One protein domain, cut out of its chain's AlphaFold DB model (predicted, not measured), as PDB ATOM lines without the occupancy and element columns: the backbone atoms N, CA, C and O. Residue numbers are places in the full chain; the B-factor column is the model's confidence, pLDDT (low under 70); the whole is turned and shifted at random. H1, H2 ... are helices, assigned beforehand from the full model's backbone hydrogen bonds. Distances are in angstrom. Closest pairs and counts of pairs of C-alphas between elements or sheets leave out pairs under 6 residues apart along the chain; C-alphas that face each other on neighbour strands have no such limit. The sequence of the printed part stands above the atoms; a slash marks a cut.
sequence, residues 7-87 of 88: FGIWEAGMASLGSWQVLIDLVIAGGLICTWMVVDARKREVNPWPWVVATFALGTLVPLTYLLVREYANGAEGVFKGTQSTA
ATOM      1  N   PHE A   7     272.676 301.047 266.939       64.75
ATOM      2  CA  PHE A   7     273.272 300.003 267.779       64.75
ATOM      3  C   PHE A   7     273.023 298.557 267.325       64.75
ATOM      4  O   PHE A   7     273.921 297.730 267.443       64.75
ATOM      5  N   GLY A   8     271.856 298.230 266.776       65.88
ATOM      6  CA  GLY A   8     271.571 296.865 266.338       65.88
ATOM      7  C   GLY A   8     272.296 296.486 265.036       65.88
ATOM      8  O   GLY A   8     272.493 295.306 264.763       65.88
ATOM      9  N   ILE A   9     272.759 297.473 264.255       67.50
ATOM     10  CA  ILE A   9     273.665 297.240 263.115       67.50
ATOM     11  C   ILE A   9     275.007 296.709 263.632       67.50
ATOM     12  O   ILE A   9     275.551 295.754 263.081       67.50
ATOM     13  N   TRP A  10     275.509 297.282 264.728       66.69
ATOM     14  CA  TRP A  10     276.711 296.790 265.400       66.69
ATOM     15  C   TRP A  10     276.476 295.423 266.045       66.69
ATOM     16  O   TRP A  10     277.309 294.537 265.896       66.69
ATOM     17  N   GLU A  11     275.329 295.207 266.691       68.50
ATOM     18  CA  GLU A  11     274.983 293.917 267.303       68.50
ATOM     19  C   GLU A  11     274.910 292.780 266.266       68.50
ATOM     20  O   GLU A  11     275.520 291.728 266.452       68.50
ATOM     21  N   ALA A  12     274.283 293.017 265.108       66.56
ATOM     22  CA  ALA A  12     274.269 292.073 263.986       66.56
ATOM     23  C   ALA A  12     275.659 291.890 263.339       66.56
ATOM     24  O   ALA A  12     276.019 290.788 262.909       66.56
ATOM     25  N   GLY A  13     276.464 292.959 263.309       63.00
ATOM     26  CA  GLY A  13     277.860 292.956 262.867       63.00
ATOM     27  C   GLY A  13     278.787 292.109 263.749       63.00
ATOM     28  O   GLY A  13     279.804 291.610 263.274       63.00
ATOM     29  N   MET A  14     278.415 291.887 265.010       65.94
ATOM     30  CA  MET A  14     279.180 291.089 265.978       65.94
ATOM     31  C   MET A  14     278.547 289.724 266.284       65.94
ATOM     32  O   MET A  14     279.111 288.940 267.043       65.94
ATOM     33  N   ALA A  15     277.398 289.411 265.678       73.81
ATOM     34  CA  ALA A  15     276.641 288.191 265.955       73.81
ATOM     35  C   ALA A  15     277.292 286.906 265.403       73.81
ATOM     36  O   ALA A  15     276.915 285.805 265.800       73.81
ATOM     37  N   SER A  16     278.245 287.014 264.468       73.06
ATOM     38  CA  SER A  16     278.887 285.849 263.850       73.06
ATOM     39  C   SER A  16     280.315 286.134 263.376       73.06
ATOM     40  O   SER A  16     280.673 287.278 263.093       73.06
ATOM     41  N   LEU A  17     281.118 285.074 263.213       72.69
ATOM     42  CA  LEU A  17     282.467 285.155 262.630       72.69
ATOM     43  C   LEU A  17     282.463 285.748 261.208       72.69
ATOM     44  O   LEU A  17     283.382 286.482 260.852       72.69
ATOM     45  N   GLY A  18     281.421 285.477 260.411       74.38
ATOM     46  CA  GLY A  18     281.266 286.060 259.072       74.38
ATOM     47  C   GLY A  18     280.965 287.560 259.118       74.38
ATOM     48  O   GLY A  18     281.532 288.330 258.347       74.38
ATOM     49  N   SER A  19     280.145 287.996 260.076       75.06
ATOM     50  CA  SER A  19     279.871 289.419 260.308       75.06
ATOM     51  C   SER A  19     281.131 290.174 260.755       75.06
ATOM     52  O   SER A  19     281.380 291.289 260.297       75.06
ATOM     53  N   TRP A  20     281.980 289.534 261.568       76.88
ATOM     54  CA  TRP A  20     283.262 290.096 262.000       76.88
ATOM     55  C   TRP A  20     284.238 290.294 260.835       76.88
ATOM     56  O   TRP A  20     284.934 291.306 260.768       76.88
ATOM     57  N   GLN A  21     284.257 289.356 259.885       81.69
ATOM     58  CA  GLN A  21     285.066 289.474 258.674       81.69
ATOM     59  C   GLN A  21     284.648 290.685 257.829       81.69
ATOM     60  O   GLN A  21     285.510 291.434 257.379       81.69
ATOM     61  N   VAL A  22     283.341 290.916 257.669       80.88
ATOM     62  CA  VAL A  22     282.812 292.095 256.960       80.88
ATOM     63  C   VAL A  22     283.160 293.389 257.701       80.88
ATOM     64  O   VAL A  22     283.542 294.375 257.075       80.88
ATOM     65  N   LEU A  23     283.078 293.396 259.032       80.06
ATOM     66  CA  LEU A  23     283.414 294.569 259.842       80.06
ATOM     67  C   LEU A  23     284.905 294.921 259.727       80.06
ATOM     68  O   LEU A  23     285.250 296.086 259.532       80.06
ATOM     69  N   ILE A  24     285.785 293.918 259.777       82.56
ATOM     70  CA  ILE A  24     287.225 294.099 259.553       82.56
ATOM     71  C   ILE A  24     287.499 294.614 258.137       82.56
ATOM     72  O   ILE A  24     288.294 295.540 257.982       82.56
ATOM     73  N   ASP A  25     286.839 294.061 257.117       84.31
ATOM     74  CA  ASP A  25     287.002 294.505 255.728       84.31
ATOM     75  C   ASP A  25     286.626 295.987 255.563       84.31
ATOM     76  O   ASP A  25     287.401 296.770 255.012       84.31
ATOM     77  N   LEU A  26     285.509 296.415 256.163       82.62
ATOM     78  CA  LEU A  26     285.084 297.818 256.176       82.62
ATOM     79  C   LEU A  26     286.080 298.736 256.897       82.62
ATOM     80  O   LEU A  26     286.334 299.850 256.432       82.62
ATOM     81  N   VAL A  27     286.669 298.285 258.009       81.69
ATOM     82  CA  VAL A  27     287.699 299.047 258.737       81.69
ATOM     83  C   VAL A  27     288.976 299.177 257.908       81.69
ATOM     84  O   VAL A  27     289.550 300.265 257.843       81.69
ATOM     85  N   ILE A  28     289.414 298.104 257.241       85.44
ATOM     86  CA  ILE A  28     290.605 298.125 256.379       85.44
ATOM     87  C   ILE A  28     290.365 299.024 255.164       85.44
ATOM     88  O   ILE A  28     291.192 299.890 254.873       85.44
ATOM     89  N   ALA A  29     289.224 298.872 254.488       85.50
ATOM     90  CA  ALA A  29     288.842 299.715 253.360       85.50
ATOM     91  C   ALA A  29     288.762 301.194 253.775       85.50
ATOM     92  O   ALA A  29     289.337 302.057 253.107       85.50
ATOM     93  N   GLY A  30     288.137 301.488 254.919       83.56
ATOM     94  CA  GLY A  30     288.091 302.833 255.496       83.56
ATOM     95  C   GLY A  30     289.482 303.386 255.813       83.56
ATOM     96  O   GLY A  30     289.788 304.524 255.460       83.56
ATOM     97  N   GLY A  31     290.363 302.574 256.401       84.06
ATOM     98  CA  GLY A  31     291.749 302.945 256.697       84.06
ATOM     99  C   GLY A  31     292.577 303.255 255.446       84.06
ATOM    100  O   GLY A  31     293.323 304.241 255.425       84.06
ATOM    101  N   LEU A  32     292.409 302.473 254.377       85.75
ATOM    102  CA  LEU A  32     293.052 302.725 253.083       85.75
ATOM    103  C   LEU A  32     292.569 304.040 252.465       85.75
ATOM    104  O   LEU A  32     293.389 304.849 252.023       85.75
ATOM    105  N   ILE A  33     291.258 304.292 252.493       84.62
ATOM    106  CA  ILE A  33     290.677 305.539 251.986       84.62
ATOM    107  C   ILE A  33     291.169 306.740 252.803       84.62
ATOM    108  O   ILE A  33     291.604 307.732 252.217       84.62
ATOM    109  N   CYS A  34     291.187 306.643 254.135       82.06
ATOM    110  CA  CYS A  34     291.748 307.678 255.008       82.06
ATOM    111  C   CYS A  34     293.221 307.953 254.687       82.06
ATOM    112  O   CYS A  34     293.616 309.111 254.573       82.06
ATOM    113  N   THR A  35     294.028 306.907 254.485       86.12
ATOM    114  CA  THR A  35     295.452 307.046 254.132       86.12
ATOM    115  C   THR A  35     295.621 307.791 252.809       86.12
ATOM    116  O   THR A  35     296.407 308.736 252.723       86.12
ATOM    117  N   TRP A  36     294.847 307.418 251.787       87.44
ATOM    118  CA  TRP A  36     294.850 308.106 250.496       87.44
ATOM    119  C   TRP A  36     294.430 309.576 250.627       87.44
ATOM    120  O   TRP A  36     295.098 310.464 250.096       87.44
ATOM    121  N   MET A  37     293.368 309.841 251.386       83.38
ATOM    122  CA  MET A  37     292.816 311.180 251.584       83.38
ATOM    123  C   MET A  37     293.795 312.093 252.334       83.38
ATOM    124  O   MET A  37     293.951 313.253 251.970       83.38
ATOM    125  N   VAL A  38     294.527 311.561 253.321       83.00
ATOM    126  CA  VAL A  38     295.601 312.284 254.024       83.00
ATOM    127  C   VAL A  38     296.724 312.677 253.063       83.00
ATOM    128  O   VAL A  38     297.224 313.802 253.135       83.00
ATOM    129  N   VAL A  39     297.123 311.780 252.157       85.38
ATOM    130  CA  VAL A  39     298.166 312.068 251.160       85.38
ATOM    131  C   VAL A  39     297.687 313.100 250.132       85.38
ATOM    132  O   VAL A  39     298.447 314.010 249.805       85.38
ATOM    133  N   ASP A  40     296.448 313.000 249.641       84.88
ATOM    134  CA  ASP A  40     295.868 313.964 248.686       84.88
ATOM    135  C   ASP A  40     295.687 315.354 249.314       84.88
ATOM    136  O   ASP A  40     296.108 316.351 248.729       84.88
ATOM    137  N   ALA A  41     295.152 315.429 250.534       83.62
ATOM    138  CA  ALA A  41     294.965 316.689 251.250       83.62
ATOM    139  C   ALA A  41     296.306 317.370 251.570       83.62
ATOM    140  O   ALA A  41     296.441 318.575 251.371       83.62
ATOM    141  N   ARG A  42     297.333 316.597 251.964       82.75
ATOM    142  CA  ARG A  42     298.697 317.117 252.163       82.75
ATOM    143  C   ARG A  42     299.299 317.713 250.892       82.75
ATOM    144  O   ARG A  42     299.960 318.739 250.980       82.75
ATOM    145  N   LYS A  43     299.065 317.105 249.723       85.06
ATOM    146  CA  LYS A  43     299.520 317.657 248.431       85.06
ATOM    147  C   LYS A  43     298.837 318.977 248.068       85.06
ATOM    148  O   LYS A  43     299.389 319.736 247.282       85.06
ATOM    149  N   ARG A  44     297.646 319.224 248.614       81.06
ATOM    150  CA  ARG A  44     296.831 320.424 248.384       81.06
ATOM    151  C   ARG A  44     296.929 321.436 249.534       81.06
ATOM    152  O   ARG A  44     296.177 322.399 249.536       81.06
ATOM    153  N   GLU A  45     297.800 321.191 250.519       81.50
ATOM    154  CA  GLU A  45     297.950 321.994 251.747       81.50
ATOM    155  C   GLU A  45     296.650 322.162 252.567       81.50
ATOM    156  O   GLU A  45     296.497 323.097 253.351       81.50
ATOM    157  N   VAL A  46     295.709 321.218 252.441       81.06
ATOM    158  CA  VAL A  46     294.435 321.210 253.180       81.06
ATOM    159  C   VAL A  46     294.556 320.323 254.422       81.06
ATOM    160  O   VAL A  46     295.162 319.253 254.374       81.06
ATOM    161  N   ASN A  47     293.959 320.734 255.548       80.69
ATOM    162  CA  ASN A  47     293.974 319.947 256.786       80.69
ATOM    163  C   ASN A  47     293.148 318.642 256.641       80.69
ATOM    164  O   ASN A  47     291.929 318.722 256.468       80.69
ATOM    165  N   PRO A  48     293.761 317.444 256.749       79.44
ATOM    166  CA  PRO A  48     293.069 316.166 256.551       79.44
ATOM    167  C   PRO A  48     292.306 315.656 257.781       79.44
ATOM    168  O   PRO A  48     291.400 314.835 257.645       79.44
ATOM    169  N   TRP A  49     292.662 316.110 258.985       78.88
ATOM    170  CA  TRP A  49     292.145 315.558 260.244       78.88
ATOM    171  C   TRP A  49     290.615 315.621 260.412       78.88
ATOM    172  O   TRP A  49     290.057 314.627 260.882       78.88
ATOM    173  N   PRO A  50     289.906 316.694 259.995       79.88
ATOM    174  CA  PRO A  50     288.444 316.748 260.078       79.88
ATOM    175  C   PRO A  50     287.770 315.622 259.283       79.88
ATOM    176  O   PRO A  50     286.815 315.005 259.749       79.88
ATOM    177  N   TRP A  51     288.313 315.311 258.104       77.81
ATOM    178  CA  TRP A  51     287.791 314.284 257.207       77.81
ATOM    179  C   TRP A  51     288.093 312.872 257.714       77.81
ATOM    180  O   TRP A  51     287.259 311.977 257.604       77.81
ATOM    181  N   VAL A  52     289.260 312.660 258.325       78.00
ATOM    182  CA  VAL A  52     289.601 311.360 258.925       78.00
ATOM    183  C   VAL A  52     288.657 311.045 260.086       78.00
ATOM    184  O   VAL A  52     288.059 309.973 260.106       78.00
ATOM    185  N   VAL A  53     288.451 311.994 261.007       78.00
ATOM    186  CA  VAL A  53     287.545 311.808 262.157       78.00
ATOM    187  C   VAL A  53     286.105 311.593 261.696       78.00
ATOM    188  O   VAL A  53     285.425 310.698 262.195       78.00
ATOM    189  N   ALA A  54     285.648 312.355 260.700       76.88
ATOM    190  CA  ALA A  54     284.306 312.188 260.161       76.88
ATOM    191  C   ALA A  54     284.115 310.810 259.495       76.88
ATOM    192  O   ALA A  54     283.040 310.226 259.625       76.88
ATOM    193  N   THR A  55     285.139 310.258 258.825       78.06
ATOM    194  CA  THR A  55     285.063 308.926 258.184       78.06
ATOM    195  C   THR A  55     284.774 307.823 259.203       78.06
ATOM    196  O   THR A  55     284.021 306.900 258.906       78.06
ATOM    197  N   PHE A  56     285.284 307.939 260.432       69.38
ATOM    198  CA  PHE A  56     284.979 306.981 261.500       69.38
ATOM    199  C   PHE A  56     283.537 307.085 262.027       69.38
ATOM    200  O   PHE A  56     283.010 306.095 262.524       69.38
ATOM    201  N   ALA A  57     282.889 308.249 261.908       69.88
ATOM    202  CA  ALA A  57     281.521 308.466 262.391       69.88
ATOM    203  C   ALA A  57     280.445 308.204 261.322       69.88
ATOM    204  O   ALA A  57     279.354 307.731 261.630       69.88
ATOM    205  N   LEU A  58     280.738 308.536 260.063       70.44
ATOM    206  CA  LEU A  58     279.776 308.533 258.953       70.44
ATOM    207  C   LEU A  58     280.117 307.503 257.862       70.44
ATOM    208  O   LEU A  58     279.346 307.329 256.917       70.44
ATOM    209  N   GLY A  59     281.261 306.819 257.966       74.19
ATOM    210  CA  GLY A  59     281.717 305.838 256.984       74.19
ATOM    211  C   GLY A  59     282.076 306.468 255.635       74.19
ATOM    212  O   GLY A  59     282.687 307.536 255.554       74.19
ATOM    213  N   THR A  60     281.682 305.802 254.548       74.56
ATOM    214  CA  THR A  60     282.033 306.160 253.160       74.56
ATOM    215  C   THR A  60     281.396 307.459 252.652       74.56
ATOM    216  O   THR A  60     281.816 307.983 251.619       74.56
ATOM    217  N   LEU A  61     280.428 308.028 253.377       76.88
ATOM    218  CA  LEU A  61     279.836 309.328 253.042       76.88
ATOM    219  C   LEU A  61     280.880 310.451 253.048       76.88
ATOM    220  O   LEU A  61     280.819 311.376 252.240       76.88
ATOM    221  N   VAL A  62     281.886 310.343 253.911       80.44
ATOM    222  CA  VAL A  62     282.915 311.368 254.083       80.44
ATOM    223  C   VAL A  62     283.879 311.462 252.904       80.44
ATOM    224  O   VAL A  62     284.020 312.563 252.368       80.44
ATOM    225  N   PRO A  63     284.489 310.370 252.414       77.62
ATOM    226  CA  PRO A  63     285.325 310.437 251.218       77.62
ATOM    227  C   PRO A  63     284.571 310.933 249.974       77.62
ATOM    228  O   PRO A  63     285.157 311.647 249.160       77.62
ATOM    229  N   LEU A  64     283.267 310.650 249.847       80.44
ATOM    230  CA  LEU A  64     282.438 311.224 248.778       80.44
ATOM    231  C   LEU A  64     282.282 312.742 248.926       80.44
ATOM    232  O   LEU A  64     282.486 313.476 247.960       80.44
ATOM    233  N   THR A  65     281.977 313.230 250.132       82.88
ATOM    234  CA  THR A  65     281.903 314.680 250.383       82.88
ATOM    235  C   THR A  65     283.253 315.375 250.192       82.88
ATOM    236  O   THR A  65     283.288 316.461 249.618       82.88
ATOM    237  N   TYR A  66     284.363 314.736 250.575       82.50
ATOM    238  CA  TYR A  66     285.714 315.245 250.328       82.50
ATOM    239  C   TYR A  66     285.981 315.395 248.826       82.50
ATOM    240  O   TYR A  66     286.418 316.457 248.385       82.50
ATOM    241  N   LEU A  67     285.664 314.371 248.022       84.12
ATOM    242  CA  LEU A  67     285.799 314.431 246.563       84.12
ATOM    243  C   LEU A  67     284.940 315.539 245.947       84.12
ATOM    244  O   LEU A  67     285.409 316.240 245.053       84.12
ATOM    245  N   LEU A  68     283.713 315.715 246.439       86.56
ATOM    246  CA  LEU A  68     282.810 316.757 245.965       86.56
ATOM    247  C   LEU A  68     283.382 318.151 246.248       86.56
ATOM    248  O   LEU A  68     283.526 318.952 245.329       86.56
ATOM    249  N   VAL A  69     283.776 318.427 247.496       85.19
ATOM    250  CA  VAL A  69     284.377 319.715 247.894       85.19
ATOM    251  C   VAL A  69     285.653 319.995 247.103       85.19
ATOM    252  O   VAL A  69     285.868 321.114 246.636       85.19
ATOM    253  N   ARG A  70     286.474 318.963 246.899       82.69
ATOM    254  CA  ARG A  70     287.703 319.033 246.112       82.69
ATOM    255  C   ARG A  70     287.448 319.438 244.659       82.69
ATOM    256  O   ARG A  70     288.185 320.265 244.128       82.69
ATOM    257  N   GLU A  71     286.430 318.867 244.021       84.94
ATOM    258  CA  GLU A  71     286.093 319.184 242.629       84.94
ATOM    259  C   GLU A  71     285.471 320.580 242.496       84.94
ATOM    260  O   GLU A  71     285.831 321.329 241.590       84.94
ATOM    261  N   TYR A  72     284.616 320.977 243.443       83.88
ATOM    262  CA  TYR A  72     284.063 322.334 243.480       83.88
ATOM    263  C   TYR A  72     285.152 323.405 243.622       83.88
ATOM    264  O   TYR A  72     285.103 324.419 242.923       83.88
ATOM    265  N   ALA A  73     286.150 323.179 244.483       82.38
ATOM    266  CA  ALA A  73     287.281 324.094 244.635       82.38
ATOM    267  C   ALA A  73     288.096 324.213 243.333       82.38
ATOM    268  O   ALA A  73     288.372 325.320 242.872       82.38
ATOM    269  N   ASN A  74     288.400 323.081 242.689       80.69
ATOM    270  CA  ASN A  74     289.107 323.050 241.407       80.69
ATOM    271  C   ASN A  74     288.327 323.762 240.279       80.69
ATOM    272  O   ASN A  74     288.915 324.485 239.473       80.69
ATOM    273  N   GLY A  75     287.004 323.576 240.215       79.81
ATOM    274  CA  GLY A  75     286.146 324.222 239.219       79.81
ATOM    275  C   GLY A  75     286.121 325.747 239.359       79.81
ATOM    276  O   GLY A  75     286.202 326.460 238.358       79.81
ATOM    277  N   ALA A  76     286.086 326.256 240.595       73.44
ATOM    278  CA  ALA A  76     286.142 327.691 240.871       73.44
ATOM    279  C   ALA A  76     287.473 328.323 240.418       73.44
ATOM    280  O   ALA A  76     287.471 329.388 239.794       73.44
ATOM    281  N   GLU A  77     288.603 327.648 240.653       75.12
ATOM    282  CA  GLU A  77     289.912 328.098 240.159       75.12
ATOM    283  C   GLU A  77     289.991 328.117 238.625       75.12
ATOM    284  O   GLU A  77     290.576 329.035 238.041       75.12
ATOM    285  N   GLY A  78     289.387 327.126 237.959       75.06
ATOM    286  CA  GLY A  78     289.333 327.046 236.497       75.06
ATOM    287  C   GLY A  78     288.580 328.220 235.865       75.06
ATOM    288  O   GLY A  78     289.069 328.824 234.908       75.06
ATOM    289  N   VAL A  79     287.435 328.599 236.440       74.69
ATOM    290  CA  VAL A  79     286.646 329.765 235.997       74.69
ATOM    291  C   VAL A  79     287.423 331.070 236.194       74.69
ATOM    292  O   VAL A  79     287.452 331.918 235.296       74.69
ATOM    293  N   PHE A  80     288.098 331.226 237.337       72.75
ATOM    294  CA  PHE A  80     288.898 332.418 237.620       72.75
ATOM    295  C   PHE A  80     290.067 332.575 236.633       72.75
ATOM    296  O   PHE A  80     290.255 333.654 236.066       72.75
ATOM    297  N   LYS A  81     290.808 331.494 236.352       73.31
ATOM    298  CA  LYS A  81     291.896 331.504 235.353       73.31
ATOM    299  C   LYS A  81     291.389 331.768 233.934       73.31
ATOM    300  O   LYS A  81     292.015 332.537 233.209       73.31
ATOM    301  N   GLY A  82     290.254 331.180 233.551       73.56
ATOM    302  CA  GLY A  82     289.631 331.422 232.245       73.56
ATOM    303  C   GLY A  82     289.219 332.882 232.045       73.56
ATOM    304  O   GLY A  82     289.437 333.434 230.972       73.56
ATOM    305  N   THR A  83     288.719 333.528 233.102       74.81
ATOM    306  CA  THR A  83     288.343 334.953 233.089       74.81
ATOM    307  C   THR A  83     289.559 335.877 232.944       74.81
ATOM    308  O   THR A  83     289.487 336.880 232.243       74.81
ATOM    309  N   GLN A  84     290.694 335.544 233.571       70.00
ATOM    310  CA  GLN A  84     291.935 336.321 233.428       70.00
ATOM    311  C   GLN A  84     292.557 336.179 232.027       70.00
ATOM    312  O   GLN A  84     293.159 337.122 231.531       70.00
ATOM    313  N   SER A  85     292.397 335.027 231.363       70.25
ATOM    314  CA  SER A  85     292.979 334.786 230.032       70.25
ATOM    315  C   SER A  85     292.246 335.490 228.887       70.25
ATOM    316  O   SER A  85     292.850 335.686 227.837       70.25
ATOM    317  N   THR A  86     290.964 335.827 229.043       67.50
ATOM    318  CA  THR A  86     290.185 336.580 228.039       67.50
ATOM    319  C   THR A  86     290.234 338.092 228.252       67.50
ATOM    320  O   THR A  86     289.753 338.837 227.402       67.50
ATOM    321  N   ALA A  87     290.794 338.546 229.376       62.19
ATOM    322  CA  ALA A  87     290.930 339.956 229.729       62.19
ATOM    323  C   ALA A  87     292.273 340.586 229.293       62.19
ATOM    324  O   ALA A  87     292.509 341.752 229.613       62.19
TER     325      ALA A  87
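What this domain is: This is residues 7 to 87 of the 88 residues of an uncharacterized protein of Ketobacter alkanivorans (UniProt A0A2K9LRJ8). Two long helices, H2 and H4, run the same way but are shifted along the long axis, with short H3 folded back between them. H1 makes a corner with H2, and residues 71 to 87 stick out. The printed part has 81 residues with four named helices, H1 to H4 in order along the chain, which hold 70 of them, and no named strand; the class is all helix, and the whole is only just extended, close to loose, with a radius of gyration of the C-alphas of 18.0 A and spans of 65 by 21 by 18 A.

Where its parts are: H1, residues 7 to 14, begins at C-alpha 7 (273.272, 300.003, 267.779). H2, residues 17 to 43, is 39.4 A long. H3 is residues 49 to 58. H4, residues 61 to 85, 36.7 A, ends at C-alpha 85 (292.979, 334.786, 230.032).

How they stand to each other: H1 and H2 touch only at the corner, closest C-alphas Gly 13 and Ser 19, 4.8 A. H2, H3 and H4 form an up-and-down bundle, each against the one before. Hairpin H2 and H3 touch at Cys 34 and Val 52, C-alphas 5.8 A, tilt shallow, 24 degrees. Every O i to N i+4 pair is within hydrogen-bond range in H1, H2 and H4; in H3, 5 of 6.

The domain as a whole: The printed part has no cut; its links are tight. pLDDT is under 70 at residues 7 to 14, 56 to 57 and 86 to 87.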